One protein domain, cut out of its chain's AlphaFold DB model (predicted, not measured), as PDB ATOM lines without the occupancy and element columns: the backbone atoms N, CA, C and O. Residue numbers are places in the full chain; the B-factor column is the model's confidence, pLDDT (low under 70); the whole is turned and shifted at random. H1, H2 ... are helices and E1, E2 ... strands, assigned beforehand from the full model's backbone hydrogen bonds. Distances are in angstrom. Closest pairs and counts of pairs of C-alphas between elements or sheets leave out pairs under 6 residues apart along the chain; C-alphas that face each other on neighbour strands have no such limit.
ATOM      1  N   GLN A  12      -1.832  24.688  61.440       75.94
ATOM      2  CA  GLN A  12      -3.066  23.936  61.248       75.94
ATOM      3  C   GLN A  12      -3.103  22.647  62.083       75.94
ATOM      4  O   GLN A  12      -4.158  22.274  62.585       75.94
ATOM      5  N   LEU A  13      -1.958  21.984  62.268       80.12
ATOM      6  CA  LEU A  13      -1.861  20.731  63.015       80.12
ATOM      7  C   LEU A  13      -1.940  20.996  64.526       80.12
ATOM      8  O   LEU A  13      -2.656  20.296  65.238       80.12
ATOM      9  N   LEU A  14      -1.277  22.057  65.006       83.00
ATOM     10  CA  LEU A  14      -1.399  22.512  66.396       83.00
ATOM     11  C   LEU A  14      -2.806  23.022  66.714       83.00
ATOM     12  O   LEU A  14      -3.329  22.705  67.780       83.00
ATOM     13  N   ASP A  15      -3.424  23.761  65.791       84.25
ATOM     14  CA  ASP A  15      -4.816  24.193  65.920       84.25
ATOM     15  C   ASP A  15      -5.752  22.985  66.045       84.25
ATOM     16  O   ASP A  15      -6.531  22.925  66.990       84.25
ATOM     17  N   GLN A  16      -5.617  21.976  65.180       84.12
ATOM     18  CA  GLN A  16      -6.451  20.775  65.247       84.12
ATOM     19  C   GLN A  16      -6.247  19.992  66.552       84.12
ATOM     20  O   GLN A  16      -7.218  19.543  67.162       84.12
ATOM     21  N   VAL A  17      -5.002  19.831  67.008       84.81
ATOM     22  CA  VAL A  17      -4.693  19.146  68.275       84.81
ATOM     23  C   VAL A  17      -5.292  19.906  69.460       84.81
ATOM     24  O   VAL A  17      -5.891  19.283  70.337       84.81
ATOM     25  N   ALA A  18      -5.173  21.236  69.469       86.44
ATOM     26  CA  ALA A  18      -5.726  22.082  70.520       86.44
ATOM     27  C   ALA A  18      -7.264  22.080  70.518       86.44
ATOM     28  O   ALA A  18      -7.870  21.936  71.578       86.44
ATOM     29  N   GLU A  19      -7.907  22.181  69.351       85.81
ATOM     30  CA  GLU A  19      -9.372  22.149  69.216       85.81
ATOM     31  C   GLU A  19      -9.972  20.800  69.621       85.81
ATOM     32  O   GLU A  19     -11.018  20.748  70.264       85.81
ATOM     33  N   GLN A  20      -9.303  19.699  69.275       84.19
ATOM     34  CA  GLN A  20      -9.756  18.348  69.608       84.19
ATOM     35  C   GLN A  20      -9.348  17.910  71.026       84.19
ATOM     36  O   GLN A  20      -9.734  16.828  71.476       84.19
ATOM     37  N   GLY A  21      -8.548  18.715  71.737       81.62
ATOM     38  CA  GLY A  21      -8.019  18.384  73.061       81.62
ATOM     39  C   GLY A  21      -7.099  17.158  73.064       81.62
ATOM     40  O   GLY A  21      -7.007  16.453  74.076       81.62
ATOM     41  N   TRP A  22      -6.451  16.875  71.932       83.31
ATOM     42  CA  TRP A  22      -5.568  15.726  71.765       83.31
ATOM     43  C   TRP A  22      -4.289  15.880  72.593       83.31
ATOM     44  O   TRP A  22      -3.819  16.984  72.878       83.31
ATOM     45  N   ARG A  23      -3.720  14.739  72.995       85.38
ATOM     46  CA  ARG A  23      -2.417  14.677  73.661       85.38
ATOM     47  C   ARG A  23      -1.396  14.110  72.691       85.38
ATOM     48  O   ARG A  23      -1.635  13.059  72.105       85.38
ATOM     49  N   LEU A  24      -0.265  14.789  72.558       86.56
ATOM     50  CA  LEU A  24       0.832  14.359  71.700       86.56
ATOM     51  C   LEU A  24       1.926  13.690  72.533       86.56
ATOM     52  O   LEU A  24       2.319  14.239  73.564       86.56
ATOM     53  N   PRO A  25       2.466  12.538  72.115       88.00
ATOM     54  CA  PRO A  25       3.670  11.984  72.719       88.00
ATOM     55  C   PRO A  25       4.836  12.976  72.642       88.00
ATOM     56  O   PRO A  25       4.971  13.714  71.665       88.00
ATOM     57  N   THR A  26       5.722  12.957  73.641       86.50
ATOM     58  CA  THR A  26       6.889  13.863  73.701       86.50
ATOM     59  C   THR A  26       7.721  13.833  72.422       86.50
ATOM     60  O   THR A  26       8.104  14.887  71.931       86.50
ATOM     61  N   GLY A  27       7.960  12.647  71.849       84.50
ATOM     62  CA  GLY A  27       8.731  12.510  70.612       84.50
ATOM     63  C   GLY A  27       8.067  13.184  69.408       84.50
ATOM     64  O   GLY A  27       8.729  13.905  68.667       84.50
ATOM     65  N   GLU A  28       6.754  13.008  69.236       85.88
ATOM     66  CA  GLU A  28       6.008  13.642  68.142       85.88
ATOM     67  C   GLU A  28       5.964  15.161  68.302       85.88
ATOM     68  O   GLU A  28       6.199  15.896  67.344       85.88
ATOM     69  N   LEU A  29       5.731  15.642  69.528       86.56
ATOM     70  CA  LEU A  29       5.704  17.072  69.797       86.56
ATOM     71  C   LEU A  29       7.092  17.712  69.630       86.56
ATOM     72  O   LEU A  29       7.193  18.806  69.080       86.56
ATOM     73  N   ALA A  30       8.163  17.039  70.054       87.00
ATOM     74  CA  ALA A  30       9.532  17.518  69.875       87.00
ATOM     75  C   ALA A  30       9.859  17.686  68.383       87.00
ATOM     76  O   ALA A  30      10.303  18.757  67.966       87.00
ATOM     77  N   LEU A  31       9.527  16.680  67.564       86.12
ATOM     78  CA  LEU A  31       9.683  16.735  66.108       86.12
ATOM     79  C   LEU A  31       8.874  17.876  65.482       86.12
ATOM     80  O   LEU A  31       9.405  18.625  64.660       86.12
ATOM     81  N   LEU A  32       7.618  18.042  65.899       84.38
ATOM     82  CA  LEU A  32       6.729  19.088  65.395       84.38
ATOM     83  C   LEU A  32       7.242  20.498  65.737       84.38
ATOM     84  O   LEU A  32       7.174  21.413  64.913       84.38
ATOM     85  N   LEU A  33       7.813  20.671  66.930       84.56
ATOM     86  CA  LEU A  33       8.425  21.926  67.369       84.56
ATOM     87  C   LEU A  33       9.861  22.119  66.850       84.56
ATOM     88  O   LEU A  33      10.452  23.172  67.098       84.56
ATOM     89  N   GLY A  34      10.428  21.128  66.151       85.06
ATOM     90  CA  GLY A  34      11.815  21.145  65.686       85.06
ATOM     91  C   GLY A  34      12.835  21.157  66.829       85.06
ATOM     92  O   GLY A  34      13.897  21.765  66.697       85.06
ATOM     93  N   ARG A  35      12.499  20.540  67.967       83.62
ATOM     94  CA  ARG A  35      13.340  20.440  69.164       83.62
ATOM     95  C   ARG A  35      13.839  19.013  69.346       83.62
ATOM     96  O   ARG A  35      13.134  18.063  69.030       83.62
ATOM     97  N   GLU A  36      15.046  18.873  69.883       82.12
ATOM     98  CA  GLU A  36      15.611  17.559  70.219       82.12
ATOM     99  C   GLU A  36      14.950  16.964  71.469       82.12
ATOM    100  O   GLU A  36      14.748  15.756  71.544       82.12
ATOM    101  N   GLU A  37      14.557  17.814  72.423       81.44
ATOM    102  CA  GLU A  37      13.918  17.407  73.674       81.44
ATOM    103  C   GLU A  37      12.928  18.478  74.163       81.44
ATOM    104  O   GLU A  37      13.077  19.673  73.878       81.44
ATOM    105  N   LEU A  38      11.911  18.042  74.911       84.00
ATOM    106  CA  LEU A  38      10.983  18.909  75.635       84.00
ATOM    107  C   LEU A  38      11.210  18.732  77.132       84.00
ATOM    108  O   LEU A  38      11.102  17.622  77.651       84.00
ATOM    109  N   THR A  39      11.510  19.829  77.818       81.88
ATOM    110  CA  THR A  39      11.815  19.840  79.249       81.88
ATOM    111  C   THR A  39      10.784  20.644  80.032       81.88
ATOM    112  O   THR A  39      10.166  21.575  79.511       81.88
ATOM    113  N   GLY A  40      10.620  20.283  81.306       84.38
ATOM    114  CA  GLY A  40       9.689  20.925  82.232       84.38
ATOM    115  C   GLY A  40       8.280  20.329  82.218       84.38
ATOM    116  O   GLY A  40       8.017  19.319  81.564       84.38
ATOM    117  N   ASP A  41       7.392  20.972  82.974       86.56
ATOM    118  CA  ASP A  41       5.996  20.545  83.136       86.56
ATOM    119  C   ASP A  41       5.032  21.368  82.274       86.56
ATOM    120  O   ASP A  41       4.004  20.867  81.828       86.56
ATOM    121  N   VAL A  42       5.367  22.635  82.006       89.25
ATOM    122  CA  VAL A  42       4.585  23.549  81.164       89.25
ATOM    123  C   VAL A  42       5.527  24.477  80.402       89.25
ATOM    124  O   VAL A  42       6.484  24.997  80.976       89.25
ATOM    125  N   PHE A  43       5.234  24.741  79.128       89.44
ATOM    126  CA  PHE A  43       5.877  25.810  78.361       89.44
ATOM    127  C   PHE A  43       4.926  26.415  77.322       89.44
ATOM    128  O   PHE A  43       3.923  25.811  76.956       89.44
ATOM    129  N   GLU A  44       5.247  27.606  76.818       89.06
ATOM    130  CA  GLU A  44       4.465  28.289  75.780       89.06
ATOM    131  C   GLU A  44       5.331  28.559  74.547       89.06
ATOM    132  O   GLU A  44       6.491  28.963  74.654       89.06
ATOM    133  N   CYS A  45       4.793  28.302  73.356       84.81
ATOM    134  CA  CYS A  45       5.483  28.540  72.093       84.81
ATOM    135  C   CYS A  45       4.481  28.730  70.952       84.81
ATOM    136  O   CYS A  45       3.424  28.109  70.948       84.81
ATOM    137  N   TYR A  46       4.808  29.578  69.974       82.44
ATOM    138  CA  TYR A  46       3.978  29.817  68.781       82.44
ATOM    139  C   TYR A  46       2.508  30.210  69.064       82.44
ATOM    140  O   TYR A  46       1.655  30.012  68.208       82.44
ATOM    141  N   GLY A  47       2.202  30.768  70.243       85.81
ATOM    142  CA  GLY A  47       0.825  31.086  70.657       85.81
ATOM    143  C   GLY A  47       0.048  29.908  71.265       85.81
ATOM    144  O   GLY A  47      -1.162  30.005  71.455       85.81
ATOM    145  N   TYR A  48       0.731  28.810  71.590       88.50
ATOM    146  CA  TYR A  48       0.167  27.631  72.244       88.50
ATOM    147  C   TYR A  48       0.869  27.361  73.575       88.50
ATOM    148  O   TYR A  48       2.067  27.610  73.723       88.50
ATOM    149  N   ARG A  49       0.121  26.826  74.536       90.00
ATOM    150  CA  ARG A  49       0.600  26.304  75.809       90.00
ATOM    151  C   ARG A  49       0.657  24.791  75.721       90.00
ATOM    152  O   ARG A  49      -0.303  24.146  75.310       90.00
ATOM    153  N   PHE A  50       1.785  24.243  76.129       90.69
ATOM    154  CA  PHE A  50       2.063  22.823  76.167       90.69
ATOM    155  C   PHE A  50       2.193  22.406  77.623       90.69
ATOM    156  O   PHE A  50       3.051  22.923  78.337       90.69
ATOM    157  N   THR A  51       1.350  21.477  78.053       90.56
ATOM    158  CA  THR A  51       1.299  20.989  79.433       90.56
ATOM    159  C   THR A  51       1.600  19.501  79.439       90.56
ATOM    160  O   THR A  51       0.895  18.723  78.792       90.56
ATOM    161  N   ARG A  52       2.643  19.096  80.158       88.00
ATOM    162  CA  ARG A  52       3.016  17.697  80.340       88.00
ATOM    163  C   ARG A  52       1.902  16.975  81.103       88.00
ATOM    164  O   ARG A  52       1.434  17.444  82.135       88.00
ATOM    165  N   GLY A  53       1.443  15.857  80.559       81.88
ATOM    166  CA  GLY A  53       0.502  14.950  81.204       81.88
ATOM    167  C   GLY A  53       1.217  14.004  82.167       81.88
ATOM    168  O   GLY A  53       2.371  13.639  81.937       81.88
ATOM    169  N   ASP A  54       0.516  13.612  83.231       69.25
ATOM    170  CA  ASP A  54       1.061  12.774  84.299       69.25
ATOM    171  C   ASP A  54       1.543  11.397  83.819       69.25
ATOM    172  O   ASP A  54       0.982  10.772  82.915       69.25
ATOM    173  N   GLU A  55       2.583  10.922  84.501       57.12
ATOM    174  CA  GLU A  55       3.395   9.724  84.255       57.12
ATOM    175  C   GLU A  55       2.673   8.413  84.643       57.12
ATOM    176  O   GLU A  55       3.239   7.535  85.285       57.12
ATOM    177  N   GLY A  56       1.380   8.296  84.328       58.53
ATOM    178  CA  GLY A  56       0.578   7.104  84.638       58.53
ATOM    179  C   GLY A  56       0.679   5.994  83.588       58.53
ATOM    180  O   GLY A  56       0.477   4.825  83.902       58.53
ATOM    181  N   ASP A  57       1.027   6.358  82.356       50.38
ATOM    182  CA  ASP A  57       1.175   5.454  81.220       50.38
ATOM    183  C   ASP A  57       2.546   5.683  80.583       50.38
ATOM    184  O   ASP A  57       3.063   6.797  80.569       50.38
ATOM    185  N   LEU A  58       3.140   4.611  80.067       56.66
ATOM    186  CA  LEU A  58       4.547   4.434  79.671       56.66
ATOM    187  C   LEU A  58       5.122   5.419  78.619       56.66
ATOM    188  O   LEU A  58       6.237   5.217  78.141       56.66
ATOM    189  N   ALA A  59       4.413   6.492  78.261       66.00
ATOM    190  CA  ALA A  59       4.892   7.563  77.398       66.00
ATOM    191  C   ALA A  59       4.439   8.939  77.913       66.00
ATOM    192  O   ALA A  59       3.245   9.236  77.979       66.00
ATOM    193  N   ILE A  60       5.406   9.814  78.210       75.81
ATOM    194  CA  ILE A  60       5.144  11.220  78.539       75.81
ATOM    195  C   ILE A  60       4.402  11.858  77.358       75.81
ATOM    196  O   ILE A  60       4.938  11.938  76.245       75.81
ATOM    197  N   SER A  61       3.179  12.321  77.609       87.00
ATOM    198  CA  SER A  61       2.332  13.004  76.630       87.00
ATOM    199  C   SER A  61       2.143  14.468  77.010       87.00
ATOM    200  O   SER A  61       2.292  14.838  78.168       87.00
ATOM    201  N   TRP A  62       1.829  15.311  76.036       90.12
ATOM    202  CA  TRP A  62       1.671  16.749  76.196       90.12
ATOM    203  C   TRP A  62       0.312  17.172  75.664       90.12
ATOM    204  O   TRP A  62      -0.064  16.840  74.540       90.12
ATOM    205  N   ARG A  63      -0.432  17.917  76.473       88.94
ATOM    206  CA  ARG A  63      -1.634  18.629  76.043       88.94
ATOM    207  C   ARG A  63      -1.221  19.942  75.385       88.94
ATOM    208  O   ARG A  63      -0.348  20.627  75.908       88.94
ATOM    209  N   VAL A  64      -1.881  20.289  74.285       89.94
ATOM    210  CA  VAL A  64      -1.713  21.570  73.588       89.94
ATOM    211  C   VAL A  64      -2.973  22.407  73.777       89.94
ATOM    212  O   VAL A  64      -4.077  21.910  73.574       89.94
ATOM    213  N   GLU A  65      -2.818  23.669  74.154       89.50
ATOM    214  CA  GLU A  65      -3.910  24.627  74.332       89.50
ATOM    215  C   GLU A  65      -3.568  25.923  73.604       89.50
ATOM    216  O   GLU A  65      -2.429  26.381  73.641       89.50
ATOM    217  N   LYS A  66      -4.540  26.544  72.939       87.88
ATOM    218  CA  LYS A  66      -4.324  27.844  72.301       87.88
ATOM    219  C   LYS A  66      -4.320  28.934  73.369       87.88
ATOM    220  O   LYS A  66      -5.264  29.042  74.149       87.88
ATOM    221  N   VAL A  67      -3.268  29.747  73.404       84.00
ATOM    222  CA  VAL A  67      -3.190  30.893  74.315       84.00
ATOM    223  C   VAL A  67      -3.871  32.060  73.616       84.00
ATOM    224  O   VAL A  67      -3.245  32.814  72.874       84.00
TER     225      VAL A  67
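This is residues 12 to 67 of the 69 residues of an uncharacterized protein of Leptolyngbya sp. Heron Island J (UniProt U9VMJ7). A strongly twisted, curled sheet of four strands has two short helices on one of its faces, H2 over the strands E1 and E4 and H1 beside the strands near the end of E4, while the other face is bare of helices. Three of the strands, E2, E3 and E4, fold back and forth as a meander, each the antiparallel neighbour of the one before, and the short E1 adds an edge beside E4. The printed part has 56 residues with two named helices and four named strands, in the order H1 E1 H2 E2 E3 E4; the sheet runs E1 E4 E3 E2, all antiparallel. The class is mixed, helices and strands, in two layers, the helices on one face of the sheet. The whole is compact, with a radius of gyration of the C-alphas of 10.3 A and spans of 27 by 23 by 16 A.

The longest strand, E4, covers residues 61 to 66 and 16.8 A, ending at C-alpha 66 (-4.324, 27.844, 72.301). E3 is residues 48 to 52, 13.1 A. E2 is residues 42 to 45, 10.4 A, beginning at C-alpha 42 (4.585, 23.549, 81.164). E1 is residues 23 to 25, 6.7 A. H1, residues 12 to 19, is 10.3 A long and begins at C-alpha 12 (-3.066, 23.936, 61.248). H2, residues 26 to 32, is 9.8 A long.

The inner strands E4 and E3 form a hairpin, antiparallel at 155 degrees, with N 49 and O 65 2.7 A apart, within hydrogen-bond range. E3 and E2 form another hairpin, also at 155 degrees, with N 45 and O 48 at 2.8 A. On the other side of E4, the edge strand E1 is antiparallel to it at 134 degrees, with N 62 and O 24 at 2.7 A. H1 and H2 are on the same face of the sheet but apart from each other. H1, at a height over the sheet of 5.7 A, is over none of the strands; its closest C-alphas to E4 are those of Ala 18 and Glu 65, 4.9 A. H2, at a height of 9.3 A, is over E1 and only just over E4, on which 3 of its C-alphas fall; it runs along the strands, at 8 degrees to E1 on the local plane. In H1 and H2 every O i to N i+4 pair is within hydrogen-bond range.

The two C-alphas farthest apart are those of Gln 12 and Gly 56, 29.0 A. The printed part has no cut. No link is long; those from H2 to E2, 9 residues, and from E3 to E4, 8 residues, are short, and the others are tight. Mean pLDDT of the printed part is 82.7, and residues 54 to 59 are under 70.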